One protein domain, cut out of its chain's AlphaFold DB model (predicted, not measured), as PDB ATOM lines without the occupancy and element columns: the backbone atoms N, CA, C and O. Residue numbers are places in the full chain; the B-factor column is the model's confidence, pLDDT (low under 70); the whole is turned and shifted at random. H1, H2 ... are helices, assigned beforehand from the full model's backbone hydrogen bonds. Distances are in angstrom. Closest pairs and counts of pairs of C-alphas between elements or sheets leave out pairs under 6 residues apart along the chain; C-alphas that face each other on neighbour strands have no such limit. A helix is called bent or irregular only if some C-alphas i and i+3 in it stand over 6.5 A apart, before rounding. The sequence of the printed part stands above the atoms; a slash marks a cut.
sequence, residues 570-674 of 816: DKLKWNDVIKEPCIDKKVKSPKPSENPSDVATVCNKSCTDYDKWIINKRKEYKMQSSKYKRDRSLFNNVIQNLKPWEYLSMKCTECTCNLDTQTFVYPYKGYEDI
ATOM      1  N   ASP A 570     231.248 181.008 402.361       85.69
ATOM      2  CA  ASP A 570     229.815 181.290 402.380       85.69
ATOM      3  C   ASP A 570     229.375 181.923 403.699       85.69
ATOM      4  O   ASP A 570     228.544 182.830 403.686       85.69
ATOM      5  N   LYS A 571     229.980 181.534 404.827       83.50
ATOM      6  CA  LYS A 571     229.742 182.182 406.120       83.50
ATOM      7  C   LYS A 571     230.072 183.674 406.063       83.50
ATOM      8  O   LYS A 571     229.280 184.484 406.532       83.50
ATOM      9  N   LEU A 572     231.198 184.048 405.453       81.00
ATOM     10  CA  LEU A 572     231.552 185.460 405.270       81.00
ATOM     11  C   LEU A 572     230.518 186.207 404.418       81.00
ATOM     12  O   LEU A 572     230.096 187.291 404.804       81.00
ATOM     13  N   LYS A 573     230.036 185.612 403.318       83.94
ATOM     14  CA  LYS A 573     228.968 186.226 402.506       83.94
ATOM     15  C   LYS A 573     227.681 186.411 403.309       83.94
ATOM     16  O   LYS A 573     227.031 187.444 403.199       83.94
ATOM     17  N   TRP A 574     227.312 185.427 404.126       85.75
ATOM     18  CA  TRP A 574     226.140 185.525 404.994       85.75
ATOM     19  C   TRP A 574     226.267 186.637 406.035       85.75
ATOM     20  O   TRP A 574     225.275 187.306 406.323       85.75
ATOM     21  N   ASN A 575     227.475 186.886 406.548       82.25
ATOM     22  CA  ASN A 575     227.723 188.019 407.438       82.25
ATOM     23  C   ASN A 575     227.356 189.342 406.760       82.25
ATOM     24  O   ASN A 575     226.680 190.163 407.376       82.25
ATOM     25  N   ASP A 576     227.733 189.516 405.493       81.50
ATOM     26  CA  ASP A 576     227.405 190.715 404.719       81.50
ATOM     27  C   ASP A 576     225.898 190.809 404.424       81.50
ATOM     28  O   ASP A 576     225.285 191.853 404.662       81.50
ATOM     29  N   VAL A 577     225.278 189.696 404.002       83.25
ATOM     30  CA  VAL A 577     223.835 189.602 403.696       83.25
ATOM     31  C   VAL A 577     222.960 189.948 404.901       83.25
ATOM     32  O   VAL A 577     221.893 190.527 404.725       83.25
ATOM     33  N   ILE A 578     223.383 189.612 406.121       83.00
ATOM     34  CA  ILE A 578     222.625 189.938 407.338       83.00
ATOM     35  C   ILE A 578     222.952 191.350 407.830       83.00
ATOM     36  O   ILE A 578     222.048 192.083 408.240       83.00
ATOM     37  N   LYS A 579     224.226 191.760 407.796       81.88
ATOM     38  CA  LYS A 579     224.664 193.067 408.307       81.88
ATOM     39  C   LYS A 579     224.002 194.226 407.563       81.88
ATOM     40  O   LYS A 579     223.523 195.158 408.211       81.88
ATOM     41  N   GLU A 580     223.922 194.154 406.236       78.69
ATOM     42  CA  GLU A 580     223.376 195.238 405.415       78.69
ATOM     43  C   GLU A 580     221.909 195.592 405.782       78.69
ATOM     44  O   GLU A 580     221.647 196.748 406.131       78.69
ATOM     45  N   PRO A 581     220.934 194.656 405.772       73.88
ATOM     46  CA  PRO A 581     219.545 194.965 406.108       73.88
ATOM     47  C   PRO A 581     219.277 195.111 407.608       73.88
ATOM     48  O   PRO A 581     218.385 195.869 407.987       73.88
ATOM     49  N   CYS A 582     219.998 194.390 408.472       77.25
ATOM     50  CA  CYS A 582     219.652 194.321 409.891       77.25
ATOM     51  C   CYS A 582     220.386 195.335 410.773       77.25
ATOM     52  O   CYS A 582     219.851 195.700 411.822       77.25
ATOM     53  N   ILE A 583     221.583 195.776 410.373       75.31
ATOM     54  CA  ILE A 583     222.432 196.694 411.146       75.31
ATOM     55  C   ILE A 583     222.561 198.020 410.397       75.31
ATOM     56  O   ILE A 583     222.121 199.059 410.890       75.31
ATOM     57  N   ASP A 584     223.097 197.996 409.176       70.81
ATOM     58  CA  ASP A 584     223.506 199.225 408.486       70.81
ATOM     59  C   ASP A 584     222.308 200.105 408.080       70.81
ATOM     60  O   ASP A 584     222.368 201.329 408.239       70.81
ATOM     61  N   LYS A 585     221.194 199.499 407.639       67.69
ATOM     62  CA  LYS A 585     219.929 200.204 407.323       67.69
ATOM     63  C   LYS A 585     219.130 200.658 408.551       67.69
ATOM     64  O   LYS A 585     218.233 201.482 408.410       67.69
ATOM     65  N   LYS A 586     219.441 200.150 409.751       63.38
ATOM     66  CA  LYS A 586     218.846 200.641 411.010       63.38
ATOM     67  C   LYS A 586     219.635 201.810 411.609       63.38
ATOM     68  O   LYS A 586     219.042 202.653 412.273       63.38
ATOM     69  N   VAL A 587     220.954 201.857 411.386       57.78
ATOM     70  CA  VAL A 587     221.864 202.879 411.945       57.78
ATOM     71  C   VAL A 587     221.928 204.142 411.081       57.78
ATOM     72  O   VAL A 587     221.975 205.251 411.611       57.78
ATOM     73  N   LYS A 588     221.915 204.009 409.751       55.12
ATOM     74  CA  LYS A 588     221.732 205.149 408.843       55.12
ATOM     75  C   LYS A 588     220.228 205.336 408.694       55.12
ATOM     76  O   LYS A 588     219.605 204.475 408.085       55.12
ATOM     77  N   SER A 589     219.649 206.393 409.273       52.16
ATOM     78  CA  SER A 589     218.215 206.700 409.155       52.16
ATOM     79  C   SER A 589     217.710 206.382 407.743       52.16
ATOM     80  O   SER A 589     218.400 206.770 406.788       52.16
ATOM     81  N   PRO A 590     216.568 205.682 407.584       54.12
ATOM     82  CA  PRO A 590     216.062 205.338 406.265       54.12
ATOM     83  C   PRO A 590     216.030 206.611 405.427       54.12
ATOM     84  O   PRO A 590     215.600 207.669 405.902       54.12
ATOM     85  N   LYS A 591     216.534 206.540 404.190       55.09
ATOM     86  CA  LYS A 591     216.324 207.637 403.238       55.09
ATOM     87  C   LYS A 591     214.821 207.957 403.255       55.09
ATOM     88  O   LYS A 591     214.039 207.022 403.402       55.09
ATOM     89  N   PRO A 592     214.389 209.215 403.060       54.94
ATOM     90  CA  PRO A 592     212.970 209.598 403.119       54.94
ATOM     91  C   PRO A 592     212.032 208.815 402.166       54.94
ATOM     92  O   PRO A 592     210.828 209.036 402.181       54.94
ATOM     93  N   SER A 593     212.567 207.898 401.352       56.91
ATOM     94  CA  SER A 593     211.870 206.972 400.461       56.91
ATOM     95  C   SER A 593     211.749 205.515 400.957       56.91
ATOM     96  O   SER A 593     211.125 204.725 400.257       56.91
ATOM     97  N   GLU A 594     212.358 205.108 402.080       55.78
ATOM     98  CA  GLU A 594     212.349 203.710 402.561       55.78
ATOM     99  C   GLU A 594     211.455 203.526 403.800       55.78
ATOM    100  O   GLU A 594     211.627 204.193 404.818       55.78
ATOM    101  N   ASN A 595     210.491 202.601 403.720       61.31
ATOM    102  CA  ASN A 595     209.534 202.325 404.791       61.31
ATOM    103  C   ASN A 595     210.169 201.429 405.885       61.31
ATOM    104  O   ASN A 595     210.653 200.338 405.570       61.31
ATOM    105  N   PRO A 596     210.140 201.814 407.178       60.62
ATOM    106  CA  PRO A 596     210.693 201.012 408.279       60.62
ATOM    107  C   PRO A 596     210.147 199.575 408.381       60.62
ATOM    108  O   PRO A 596     210.868 198.667 408.803       60.62
ATOM    109  N   SER A 597     208.893 199.350 407.965       64.12
ATOM    110  CA  SER A 597     208.270 198.015 407.919       64.12
ATOM    111  C   SER A 597     208.956 197.074 406.917       64.12
ATOM    112  O   SER A 597     209.087 195.871 407.165       64.12
ATOM    113  N   ASP A 598     209.454 197.615 405.805       71.50
ATOM    114  CA  ASP A 598     210.099 196.829 404.752       71.50
ATOM    115  C   ASP A 598     211.506 196.396 405.183       71.50
ATOM    116  O   ASP A 598     211.898 195.249 404.971       71.50
ATOM    117  N   VAL A 599     212.236 197.262 405.898       70.88
ATOM    118  CA  VAL A 599     213.563 196.949 406.461       70.88
ATOM    119  C   VAL A 599     213.482 195.802 407.475       70.88
ATOM    120  O   VAL A 599     214.282 194.865 407.422       70.88
ATOM    121  N   ALA A 600     212.488 195.829 408.370       74.88
ATOM    122  CA  ALA A 600     212.262 194.749 409.333       74.88
ATOM    123  C   ALA A 600     211.899 193.422 408.642       74.88
ATOM    124  O   ALA A 600     212.404 192.365 409.024       74.88
ATOM    125  N   THR A 601     211.082 193.479 407.589       80.94
ATOM    126  CA  THR A 601     210.679 192.303 406.803       80.94
ATOM    127  C   THR A 601     211.870 191.667 406.077       80.94
ATOM    128  O   THR A 601     212.052 190.449 406.137       80.94
ATOM    129  N   VAL A 602     212.727 192.477 405.444       82.62
ATOM    130  CA  VAL A 602     213.943 192.001 404.757       82.62
ATOM    131  C   VAL A 602     214.946 191.406 405.747       82.62
ATOM    132  O   VAL A 602     215.521 190.351 405.471       82.62
ATOM    133  N   CYS A 603     215.122 192.029 406.916       84.06
ATOM    134  CA  CYS A 603     215.973 191.488 407.974       84.06
ATOM    135  C   CYS A 603     215.467 190.118 408.460       84.06
ATOM    136  O   CYS A 603     216.221 189.148 408.434       84.06
ATOM    137  N   ASN A 604     214.176 189.994 408.794       83.38
ATOM    138  CA  ASN A 604     213.585 188.728 409.250       83.38
ATOM    139  C   ASN A 604     213.711 187.604 408.212       83.38
ATOM    140  O   ASN A 604     214.013 186.460 408.563       83.38
ATOM    141  N   LYS A 605     213.510 187.922 406.927       85.75
ATOM    142  CA  LYS A 605     213.717 186.964 405.836       85.75
ATOM    143  C   LYS A 605     215.178 186.508 405.767       85.75
ATOM    144  O   LYS A 605     215.426 185.310 405.702       85.75
ATOM    145  N   SER A 606     216.123 187.441 405.861       86.38
ATOM    146  CA  SER A 606     217.563 187.144 405.838       86.38
ATOM    147  C   SER A 606     217.984 186.255 407.013       86.38
ATOM    148  O   SER A 606     218.709 185.285 406.807       86.38
ATOM    149  N   CYS A 607     217.470 186.519 408.222       84.25
ATOM    150  CA  CYS A 607     217.657 185.646 409.387       84.25
ATOM    151  C   CYS A 607     217.108 184.230 409.122       84.25
ATOM    152  O   CYS A 607     217.780 183.237 409.376       84.25
ATOM    153  N   THR A 608     215.896 184.132 408.563       85.56
ATOM    154  CA  THR A 608     215.239 182.843 408.275       85.56
ATOM    155  C   THR A 608     216.010 182.025 407.237       85.56
ATOM    156  O   THR A 608     216.147 180.808 407.373       85.56
ATOM    157  N   ASP A 609     216.511 182.675 406.187       87.12
ATOM    158  CA  ASP A 609     217.267 182.009 405.127       87.12
ATOM    159  C   ASP A 609     218.660 181.576 405.619       87.12
ATOM    160  O   ASP A 609     219.104 180.470 405.297       87.12
ATOM    161  N   TYR A 610     219.300 182.372 406.485       86.06
ATOM    162  CA  TYR A 610     220.526 181.970 407.176       86.06
ATOM    163  C   TYR A 610     220.304 180.764 408.091       86.06
ATOM    164  O   TYR A 610     221.071 179.804 408.024       86.06
ATOM    165  N   ASP A 611     219.243 180.774 408.904       83.19
ATOM    166  CA  ASP A 611     218.920 179.673 409.815       83.19
ATOM    167  C   ASP A 611     218.732 178.358 409.032       83.19
ATOM    168  O   ASP A 611     219.268 177.312 409.412       83.19
ATOM    169  N   LYS A 612     218.061 178.397 407.872       85.88
ATOM    170  CA  LYS A 612     217.956 177.233 406.970       85.88
ATOM    171  C   LYS A 612     219.318 176.782 406.444       85.88
ATOM    172  O   LYS A 612     219.612 175.583 406.460       85.88
ATOM    173  N   TRP A 613     220.146 177.720 405.982       88.19
ATOM    174  CA  TRP A 613     221.480 177.421 405.461       88.19
ATOM    175  C   TRP A 613     222.373 176.773 406.527       88.19
ATOM    176  O   TRP A 613     222.947 175.708 406.280       88.19
ATOM    177  N   ILE A 614     222.443 177.343 407.734       85.00
ATOM    178  CA  ILE A 614     223.309 176.828 408.801       85.00
ATOM    179  C   ILE A 614     222.826 175.470 409.323       85.00
ATOM    180  O   ILE A 614     223.652 174.600 409.598       85.00
ATOM    181  N   ILE A 615     221.508 175.229 409.387       82.19
ATOM    182  CA  ILE A 615     220.947 173.907 409.715       82.19
ATOM    183  C   ILE A 615     221.408 172.859 408.697       82.19
ATOM    184  O   ILE A 615     221.797 171.758 409.090       82.19
ATOM    185  N   ASN A 616     221.407 173.189 407.403       85.19
ATOM    186  CA  ASN A 616     221.892 172.271 406.375       85.19
ATOM    187  C   ASN A 616     223.397 171.997 406.527       85.19
ATOM    188  O   ASN A 616     223.810 170.839 406.550       85.19
ATOM    189  N   LYS A 617     224.209 173.039 406.751       87.19
ATOM    190  CA  LYS A 617     225.655 172.895 406.992       87.19
ATOM    191  C   LYS A 617     225.980 172.053 408.225       87.19
ATOM    192  O   LYS A 617     226.911 171.254 408.180       87.19
ATOM    193  N   ARG A 618     225.186 172.152 409.296       82.31
ATOM    194  CA  ARG A 618     225.324 171.276 410.474       82.31
ATOM    195  C   ARG A 618     225.097 169.803 410.121       82.31
ATOM    196  O   ARG A 618     225.844 168.950 410.595       82.31
ATOM    197  N   LYS A 619     224.105 169.492 409.278       82.94
ATOM    198  CA  LYS A 619     223.854 168.116 408.811       82.94
ATOM    199  C   LYS A 619     225.017 167.588 407.970       82.94
ATOM    200  O   LYS A 619     225.518 166.505 408.258       82.94
ATOM    201  N   GLU A 620     225.487 168.378 407.003       87.44
ATOM    202  CA  GLU A 620     226.648 168.037 406.165       87.44
ATOM    203  C   GLU A 620     227.899 167.757 407.019       87.44
ATOM    204  O   GLU A 620     228.596 166.764 406.811       87.44
ATOM    205  N   TYR A 621     228.169 168.605 408.018       86.69
ATOM    206  CA  TYR A 621     229.294 168.429 408.936       86.69
ATOM    207  C   TYR A 621     229.154 167.172 409.800       86.69
ATOM    208  O   TYR A 621     230.128 166.435 409.967       86.69
ATOM    209  N   LYS A 622     227.954 166.901 410.332       82.19
ATOM    210  CA  LYS A 622     227.669 165.706 411.143       82.19
ATOM    211  C   LYS A 622     227.937 164.429 410.344       82.19
ATOM    212  O   LYS A 622     228.608 163.532 410.850       82.19
ATOM    213  N   MET A 623     227.470 164.363 409.096       83.50
ATOM    214  CA  MET A 623     227.682 163.205 408.218       83.50
ATOM    215  C   MET A 623     229.165 162.993 407.912       83.50
ATOM    216  O   MET A 623     229.697 161.913 408.167       83.50
ATOM    217  N   GLN A 624     229.865 164.041 407.471       87.25
ATOM    218  CA  GLN A 624     231.296 163.943 407.180       87.25
ATOM    219  C   GLN A 624     232.103 163.590 408.427       87.25
ATOM    220  O   GLN A 624     232.957 162.719 408.359       87.25
ATOM    221  N   SER A 625     231.800 164.185 409.581       85.62
ATOM    222  CA  SER A 625     232.468 163.862 410.848       85.62
ATOM    223  C   SER A 625     232.246 162.410 411.273       85.62
ATOM    224  O   SER A 625     233.152 161.782 411.814       85.62
ATOM    225  N   SER A 626     231.061 161.859 411.009       81.88
ATOM    226  CA  SER A 626     230.756 160.451 411.290       81.88
ATOM    227  C   SER A 626     231.578 159.527 410.392       81.88
ATOM    228  O   SER A 626     232.199 158.586 410.886       81.88
ATOM    229  N   LYS A 627     231.679 159.845 409.093       84.25
ATOM    230  CA  LYS A 627     232.559 159.122 408.166       84.25
ATOM    231  C   LYS A 627     234.025 159.199 408.594       84.25
ATOM    232  O   LYS A 627     234.671 158.161 408.664       84.25
ATOM    233  N   TYR A 628     234.516 160.382 408.969       84.94
ATOM    234  CA  TYR A 628     235.874 160.560 409.496       84.94
ATOM    235  C   TYR A 628     236.162 159.603 410.658       84.94
ATOM    236  O   TYR A 628     237.205 158.959 410.701       84.94
ATOM    237  N   LYS A 629     235.236 159.525 411.625       82.94
ATOM    238  CA  LYS A 629     235.388 158.686 412.819       82.94
ATOM    239  C   LYS A 629     235.396 157.193 412.486       82.94
ATOM    240  O   LYS A 629     236.164 156.460 413.099       82.94
ATOM    241  N   ARG A 630     234.569 156.743 411.539       80.88
ATOM    242  CA  ARG A 630     234.529 155.330 411.122       80.88
ATOM    243  C   ARG A 630     235.761 154.925 410.325       80.88
ATOM    244  O   ARG A 630     236.350 153.889 410.602       80.88
ATOM    245  N   ASP A 631     236.193 155.782 409.408       79.31
ATOM    246  CA  ASP A 631     237.323 155.515 408.512       79.31
ATOM    247  C   ASP A 631     238.672 155.865 409.163       79.31
ATOM    248  O   ASP A 631     239.714 155.841 408.515       79.31
ATOM    249  N   ARG A 632     238.670 156.188 410.461       79.38
ATOM    250  CA  ARG A 632     239.819 156.708 411.209       79.38
ATOM    251  C   ARG A 632     241.042 155.793 411.130       79.38
ATOM    252  O   ARG A 632     242.160 156.289 411.065       79.38
ATOM    253  N   SER A 633     240.826 154.477 411.108       73.00
ATOM    254  CA  SER A 633     241.874 153.455 410.965       73.00
ATOM    255  C   SER A 633     242.503 153.394 409.570       73.00
ATOM    256  O   SER A 633     243.585 152.835 409.423       73.00
ATOM    257  N   LEU A 634     241.847 153.957 408.551       69.94
ATOM    258  CA  LEU A 634     242.354 154.023 407.176       69.94
ATOM    259  C   LEU A 634     243.299 155.212 406.965       69.94
ATOM    260  O   LEU A 634     243.927 155.328 405.912       69.94
ATOM    261  N   PHE A 635     243.382 156.121 407.937       76.38
ATOM    262  CA  PHE A 635     244.238 157.296 407.870       76.38
ATOM    263  C   PHE A 635     245.576 157.048 408.564       76.38
ATOM    264  O   PHE A 635     245.720 156.154 409.392       76.38
ATOM    265  N   ASN A 636     246.580 157.866 408.241       72.06
ATOM    266  CA  ASN A 636     247.858 157.803 408.945       72.06
ATOM    267  C   ASN A 636     247.683 158.121 410.445       72.06
ATOM    268  O   ASN A 636     246.754 158.829 410.829       72.06
ATOM    269  N   ASN A 637     248.617 157.653 411.278       59.12
ATOM    270  CA  ASN A 637     248.535 157.768 412.742       59.12
ATOM    271  C   ASN A 637     248.325 159.209 413.251       59.12
ATOM    272  O   ASN A 637     247.754 159.404 414.319       59.12
ATOM    273  N   VAL A 638     248.765 160.229 412.503       64.19
ATOM    274  CA  VAL A 638     248.545 161.635 412.875       64.19
ATOM    275  C   VAL A 638     247.066 161.984 412.724       64.19
ATOM    276  O   VAL A 638     246.432 162.414 413.680       64.19
ATOM    277  N   ILE A 639     246.497 161.746 411.542       72.69
ATOM    278  CA  ILE A 639     245.085 162.015 411.237       72.69
ATOM    279  C   ILE A 639     244.178 161.117 412.092       72.69
ATOM    280  O   ILE A 639     243.184 161.586 412.652       72.69
ATOM    281  N   GLN A 640     244.563 159.853 412.285       72.00
ATOM    282  CA  GLN A 640     243.843 158.903 413.125       72.00
ATOM    283  C   GLN A 640     243.669 159.403 414.560       72.00
ATOM    284  O   GLN A 640     242.682 159.045 415.175       72.00
ATOM    285  N   ASN A 641     244.553 160.234 415.113       69.56
ATOM    286  CA  ASN A 641     244.430 160.686 416.505       69.56
ATOM    287  C   ASN A 641     243.704 162.028 416.664       69.56
ATOM    288  O   ASN A 641     243.304 162.381 417.771       69.56
ATOM    289  N   LEU A 642     243.401 162.721 415.565       72.38
ATOM    290  CA  LEU A 642     242.654 163.979 415.587       72.38
ATOM    291  C   LEU A 642     241.141 163.747 415.612       72.38
ATOM    292  O   LEU A 642     240.630 162.751 415.086       72.38
ATOM    293  N   LYS A 643     240.412 164.684 416.212       77.81
ATOM    294  CA  LYS A 643     238.971 164.871 416.014       77.81
ATOM    295  C   LYS A 643     238.718 165.489 414.630       77.81
ATOM    296  O   LYS A 643     239.581 166.201 414.117       77.81
ATOM    297  N   PRO A 644     237.520 165.322 414.042       80.75
ATOM    298  CA  PRO A 644     237.207 165.882 412.722       80.75
ATOM    299  C   PRO A 644     237.481 167.393 412.606       80.75
ATOM    300  O   PRO A 644     238.096 167.843 411.641       80.75
ATOM    301  N   TRP A 645     237.103 168.185 413.617       74.94
ATOM    302  CA  TRP A 645     237.373 169.629 413.629       74.94
ATOM    303  C   TRP A 645     238.861 169.964 413.822       74.94
ATOM    304  O   TRP A 645     239.322 170.980 413.301       74.94
ATOM    305  N   GLU A 646     239.618 169.127 414.539       74.31
ATOM    306  CA  GLU A 646     241.065 169.296 414.739       74.31
ATOM    307  C   GLU A 646     241.802 169.032 413.429       74.31
ATOM    308  O   GLU A 646     242.621 169.848 413.013       74.31
ATOM    309  N   TYR A 647     241.439 167.956 412.726       82.06
ATOM    310  CA  TYR A 647     241.932 167.662 411.382       82.06
ATOM    311  C   TYR A 647     241.682 168.824 410.426       82.06
ATOM    312  O   TYR A 647     242.610 169.319 409.786       82.06
ATOM    313  N   LEU A 648     240.444 169.316 410.366       80.44
ATOM    314  CA  LEU A 648     240.098 170.432 409.497       80.44
ATOM    315  C   LEU A 648     240.831 171.725 409.877       80.44
ATOM    316  O   LEU A 648     241.158 172.531 409.003       80.44
ATOM    317  N   SER A 649     241.080 171.953 411.166       73.38
ATOM    318  CA  SER A 649     241.862 173.096 411.658       73.38
ATOM    319  C   SER A 649     243.341 172.976 411.306       73.38
ATOM    320  O   SER A 649     243.939 173.966 410.897       73.38
ATOM    321  N   MET A 650     243.898 171.767 411.373       73.50
ATOM    322  CA  MET A 650     245.280 171.465 411.004       73.50
ATOM    323  C   MET A 650     245.521 171.543 409.493       73.50
ATOM    324  O   MET A 650     246.531 172.089 409.071       73.50
ATOM    325  N   LYS A 651     244.626 170.981 408.670       73.88
ATOM    326  CA  LYS A 651     244.838 170.846 407.217       73.88
ATOM    327  C   LYS A 651     244.218 171.954 406.371       73.88
ATOM    328  O   LYS A 651     244.551 172.065 405.200       73.88
ATOM    329  N   CYS A 652     243.336 172.780 406.936       70.38
ATOM    330  CA  CYS A 652     242.872 174.000 406.277       70.38
ATOM    331  C   CYS A 652     243.260 175.233 407.095       70.38
ATOM    332  O   CYS A 652     242.402 175.899 407.685       70.38
ATOM    333  N   THR A 653     244.565 175.510 407.152       58.56
ATOM    334  CA  THR A 653     245.153 176.686 407.820       58.56
ATOM    335  C   THR A 653     244.855 177.995 407.098       58.56
ATOM    336  O   THR A 653     244.910 179.057 407.706       58.56
ATOM    337  N   GLU A 654     244.539 177.917 405.809       57.62
ATOM    338  CA  GLU A 654     244.231 179.064 404.950       57.62
ATOM    339  C   GLU A 654     242.723 179.329 404.833       57.62
ATOM    340  O   GLU A 654     242.295 180.283 404.186       57.62
ATOM    341  N   CYS A 655     241.894 178.479 405.444       66.94
ATOM    342  CA  CYS A 655     240.473 178.752 405.577       66.94
ATOM    343  C   CYS A 655     240.280 180.022 406.419       66.94
ATOM    344  O   CYS A 655     240.831 180.149 407.510       66.94
ATOM    345  N   THR A 656     239.431 180.933 405.950       62.44
ATOM    346  CA  THR A 656     239.214 182.256 406.563       62.44
ATOM    347  C   THR A 656     238.487 182.224 407.911       62.44
ATOM    348  O   THR A 656     238.263 183.274 408.514       62.44
ATOM    349  N   CYS A 657     238.089 181.043 408.389       65.56
ATOM    350  CA  CYS A 657     237.363 180.877 409.636       65.56
ATOM    351  C   CYS A 657     237.889 179.698 410.468       65.56
ATOM    352  O   CYS A 657     238.193 178.618 409.950       65.56
ATOM    353  N   ASN A 658     237.970 179.908 411.783       63.44
ATOM    354  CA  ASN A 658     238.215 178.840 412.748       63.44
ATOM    355  C   ASN A 658     236.913 178.066 412.954       63.44
ATOM    356  O   ASN A 658     235.876 178.695 413.129       63.44
ATOM    357  N   LEU A 659     236.964 176.730 412.934       64.69
ATOM    358  CA  LEU A 659     235.845 175.891 413.361       64.69
ATOM    359  C   LEU A 659     235.954 175.687 414.876       64.69
ATOM    360  O   LEU A 659     236.761 174.893 415.346       64.69
ATOM    361  N   ASP A 660     235.159 176.423 415.638       56.62
ATOM    362  CA  ASP A 660     234.980 176.265 417.080       56.62
ATOM    363  C   ASP A 660     233.503 176.053 417.461       56.62
ATOM    364  O   ASP A 660     232.611 176.002 416.612       56.62
ATOM    365  N   THR A 661     233.241 175.933 418.763       48.88
ATOM    366  CA  THR A 661     231.904 175.706 419.334       48.88
ATOM    367  C   THR A 661     230.885 176.790 418.949       48.88
ATOM    368  O   THR A 661     229.694 176.510 418.878       48.88
ATOM    369  N   GLN A 662     231.324 178.015 418.630       52.88
ATOM    370  CA  GLN A 662     230.452 179.124 418.212       52.88
ATOM    371  C   GLN A 662     230.272 179.193 416.691       52.88
ATOM    372  O   GLN A 662     229.417 179.921 416.177       52.88
ATOM    373  N   THR A 663     231.057 178.420 415.944       62.81
ATOM    374  CA  THR A 663     231.163 178.555 414.492       62.81
ATOM    375  C   THR A 663     229.897 178.154 413.757       62.81
ATOM    376  O   THR A 663     229.569 178.762 412.738       62.81
ATOM    377  N   PHE A 664     229.140 177.208 414.304       60.25
ATOM    378  CA  PHE A 664     227.849 176.801 413.754       60.25
ATOM    379  C   PHE A 664     226.674 177.614 414.281       60.25
ATOM    380  O   PHE A 664     225.533 177.325 413.919       60.25
ATOM    381  N   VAL A 665     226.923 178.581 415.164       53.72
ATOM    382  CA  VAL A 665     225.867 179.224 415.943       53.72
ATOM    383  C   VAL A 665     225.547 180.604 415.388       53.72
ATOM    384  O   VAL A 665     224.388 180.852 415.072       53.72
ATOM    385  N   TYR A 666     226.551 181.453 415.144       59.66
ATOM    386  CA  TYR A 666     226.296 182.822 414.687       59.66
ATOM    387  C   TYR A 666     227.158 183.241 413.489       59.66
ATOM    388  O   TYR A 666     228.337 182.867 413.412       59.66
ATOM    389  N   PRO A 667     226.594 184.053 412.575       59.75
ATOM    390  CA  PRO A 667     227.359 184.710 411.525       59.75
ATOM    391  C   PRO A 667     228.332 185.733 412.145       59.75
ATOM    392  O   PRO A 667     229.521 185.747 411.822       59.75
ATOM    393  N   TYR A 668     227.870 186.503 413.141       64.88
ATOM    394  CA  TYR A 668     228.669 187.464 413.912       64.88
ATOM    395  C   TYR A 668     228.223 187.541 415.387       64.88
ATOM    396  O   TYR A 668     227.139 187.093 415.759       64.88
ATOM    397  N   LYS A 669     229.066 188.131 416.243       63.88
ATOM    398  CA  LYS A 669     228.792 188.328 417.678       63.88
ATOM    399  C   LYS A 669     227.636 189.320 417.884       63.88
ATOM    400  O   LYS A 669     227.734 190.448 417.414       63.88
ATOM    401  N   GLY A 670     226.587 188.917 418.605       65.25
ATOM    402  CA  GLY A 670     225.366 189.723 418.800       65.25
ATOM    403  C   GLY A 670     224.245 189.432 417.792       65.25
ATOM    404  O   GLY A 670     223.263 190.163 417.739       65.25
ATOM    405  N   TYR A 671     224.368 188.368 416.986       73.25
ATOM    406  CA  TYR A 671     223.300 187.934 416.078       73.25
ATOM    407  C   TYR A 671     221.983 187.638 416.804       73.25
ATOM    408  O   TYR A 671     220.940 187.977 416.268       73.25
ATOM    409  N   GLU A 672     222.003 187.057 418.007       70.38
ATOM    410  CA  GLU A 672     220.780 186.738 418.772       70.38
ATOM    411  C   GLU A 672     219.935 187.966 419.107       70.38
ATOM    412  O   GLU A 672     218.705 187.903 419.099       70.38
ATOM    413  N   ASP A 673     220.602 189.095 419.349       72.31
ATOM    414  CA  ASP A 673     219.947 190.367 419.646       72.31
ATOM    415  C   ASP A 673     219.232 190.932 418.407       72.31
ATOM    416  O   ASP A 673     218.293 191.725 418.512       72.31
ATOM    417  N   ILE A 674     219.668 190.518 417.214       75.31
ATOM    418  CA  ILE A 674     219.210 191.037 415.921       75.31
ATOM    419  C   ILE A 674     218.212 190.090 415.255       75.31
ATOM    420  O   ILE A 674     217.166 190.526 414.771       75.31
TER     421      ILE A 674
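AT A GLANCE: This is residues 570 to 674 of the 816 residues of an uncharacterized protein of Plasmodium falciparum Tanzania (2000708) (UniProt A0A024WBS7). Picture a long rod whose spine is one helix, H2, with the rest of the printed part laid along one side of it. H1 folds against the first part of H2 to make a helical hairpin, the two running opposite ways; at the far end of H2 the small helices H3 and H4 turn the backbone back, and a long stretch without a named element, residues 652 to 670, returns past the middle of the length to H5, which ends near H1. The 105 printed residues hold five named helices, H1 to H5 in that order, and no named strand; the class is all helix. The whole is loose, with a radius of gyration of the C-alphas of 18.6 A, and the C-alphas span 63 by 23 by 19 A.

HOW THE PARTS SIT: Start at the first printed residue with H1, residues 570 to 587, and compare it with H2, residues 596 to 634, which is the hub and touches three other helices. H1 and H2 form a helical hairpin: they touch, with their closest C-alphas, those of Cys 582 and Cys 603, 5.0 A apart. They run opposite ways at a shallow tilt of 21 degrees, and H2 touches H1 with residues 599 to 610 alone. Go on to the other end of H2, where H3, residues 637 to 641, touches it only at the corner by their tight link; the closest C-alphas are those of Arg 632 and Gln 640, 5.0 A apart. Next comes H4, residues 644 to 651, which only just touches H2, with 3 pairs of C-alphas within 8 A, the closest being those of Ser 625 and Pro 644 at 5.5 A. The lines of H2 and H4 are about perpendicular, at 89 degrees. H3 and H4 are close but not clearly touching, the closest C-alphas being those of Ile 639 and Tyr 647 at 6.5 A. Last, H5, residues 671 to 674, is close to H1 but not clearly touching it, with the closest C-alphas, those of Cys 582 and Ile 674, 6.9 A apart. H2 and H5 are near each other, with 5 pairs of C-alphas within 10 A, while H4 and H5 are apart, and so are H1 and H4. Every O i to N i+4 pair is within hydrogen-bond range in H3 and H4, but 10 of 14 are in H1 and 33 of 35 in H2; H5 is too short for such a pair.

IN THESE COORDINATES: Find C-alpha 570 at (229.815, 181.290, 402.380); from there H1 runs 24.9 A to C-alpha 587, with a kink of 35 degrees near residue 580. It is neither bent nor irregular, but only just: C-alphas 582 and 585 are 6.4 A apart. Pick up H2 at C-alpha 596, at (210.693, 201.012, 408.279), and read on to C-alpha 634, at (242.354, 154.023, 407.176), 56.7 A away. H2 has a kink of 29 degrees near residue 628 and is irregular, with C-alphas 630 and 633 7.6 A apart. H3 follows over residues 637 to 641, 6.3 A, then H4 over residues 644 to 651, 10.6 A. H5 runs 5.1 A from C-alpha 671 to C-alpha 674 at (219.210, 191.037, 415.921).

THE WHOLE: The two C-alphas farthest apart are those of Pro 592 and Ser 633, at 63.6 A, while the first and last printed C-alphas, 570 and 674, are 19.8 A apart. The printed part has no cut. The link from H4 to H5 is long, with 19 residues; those from H2 to H3 and from H3 to H4 are tight, and that from H1 to H2 is short. The mean pLDDT of the printed part is 73.5, and 35 residues are under 70, among them residues 585 to 597 and 653 to 670.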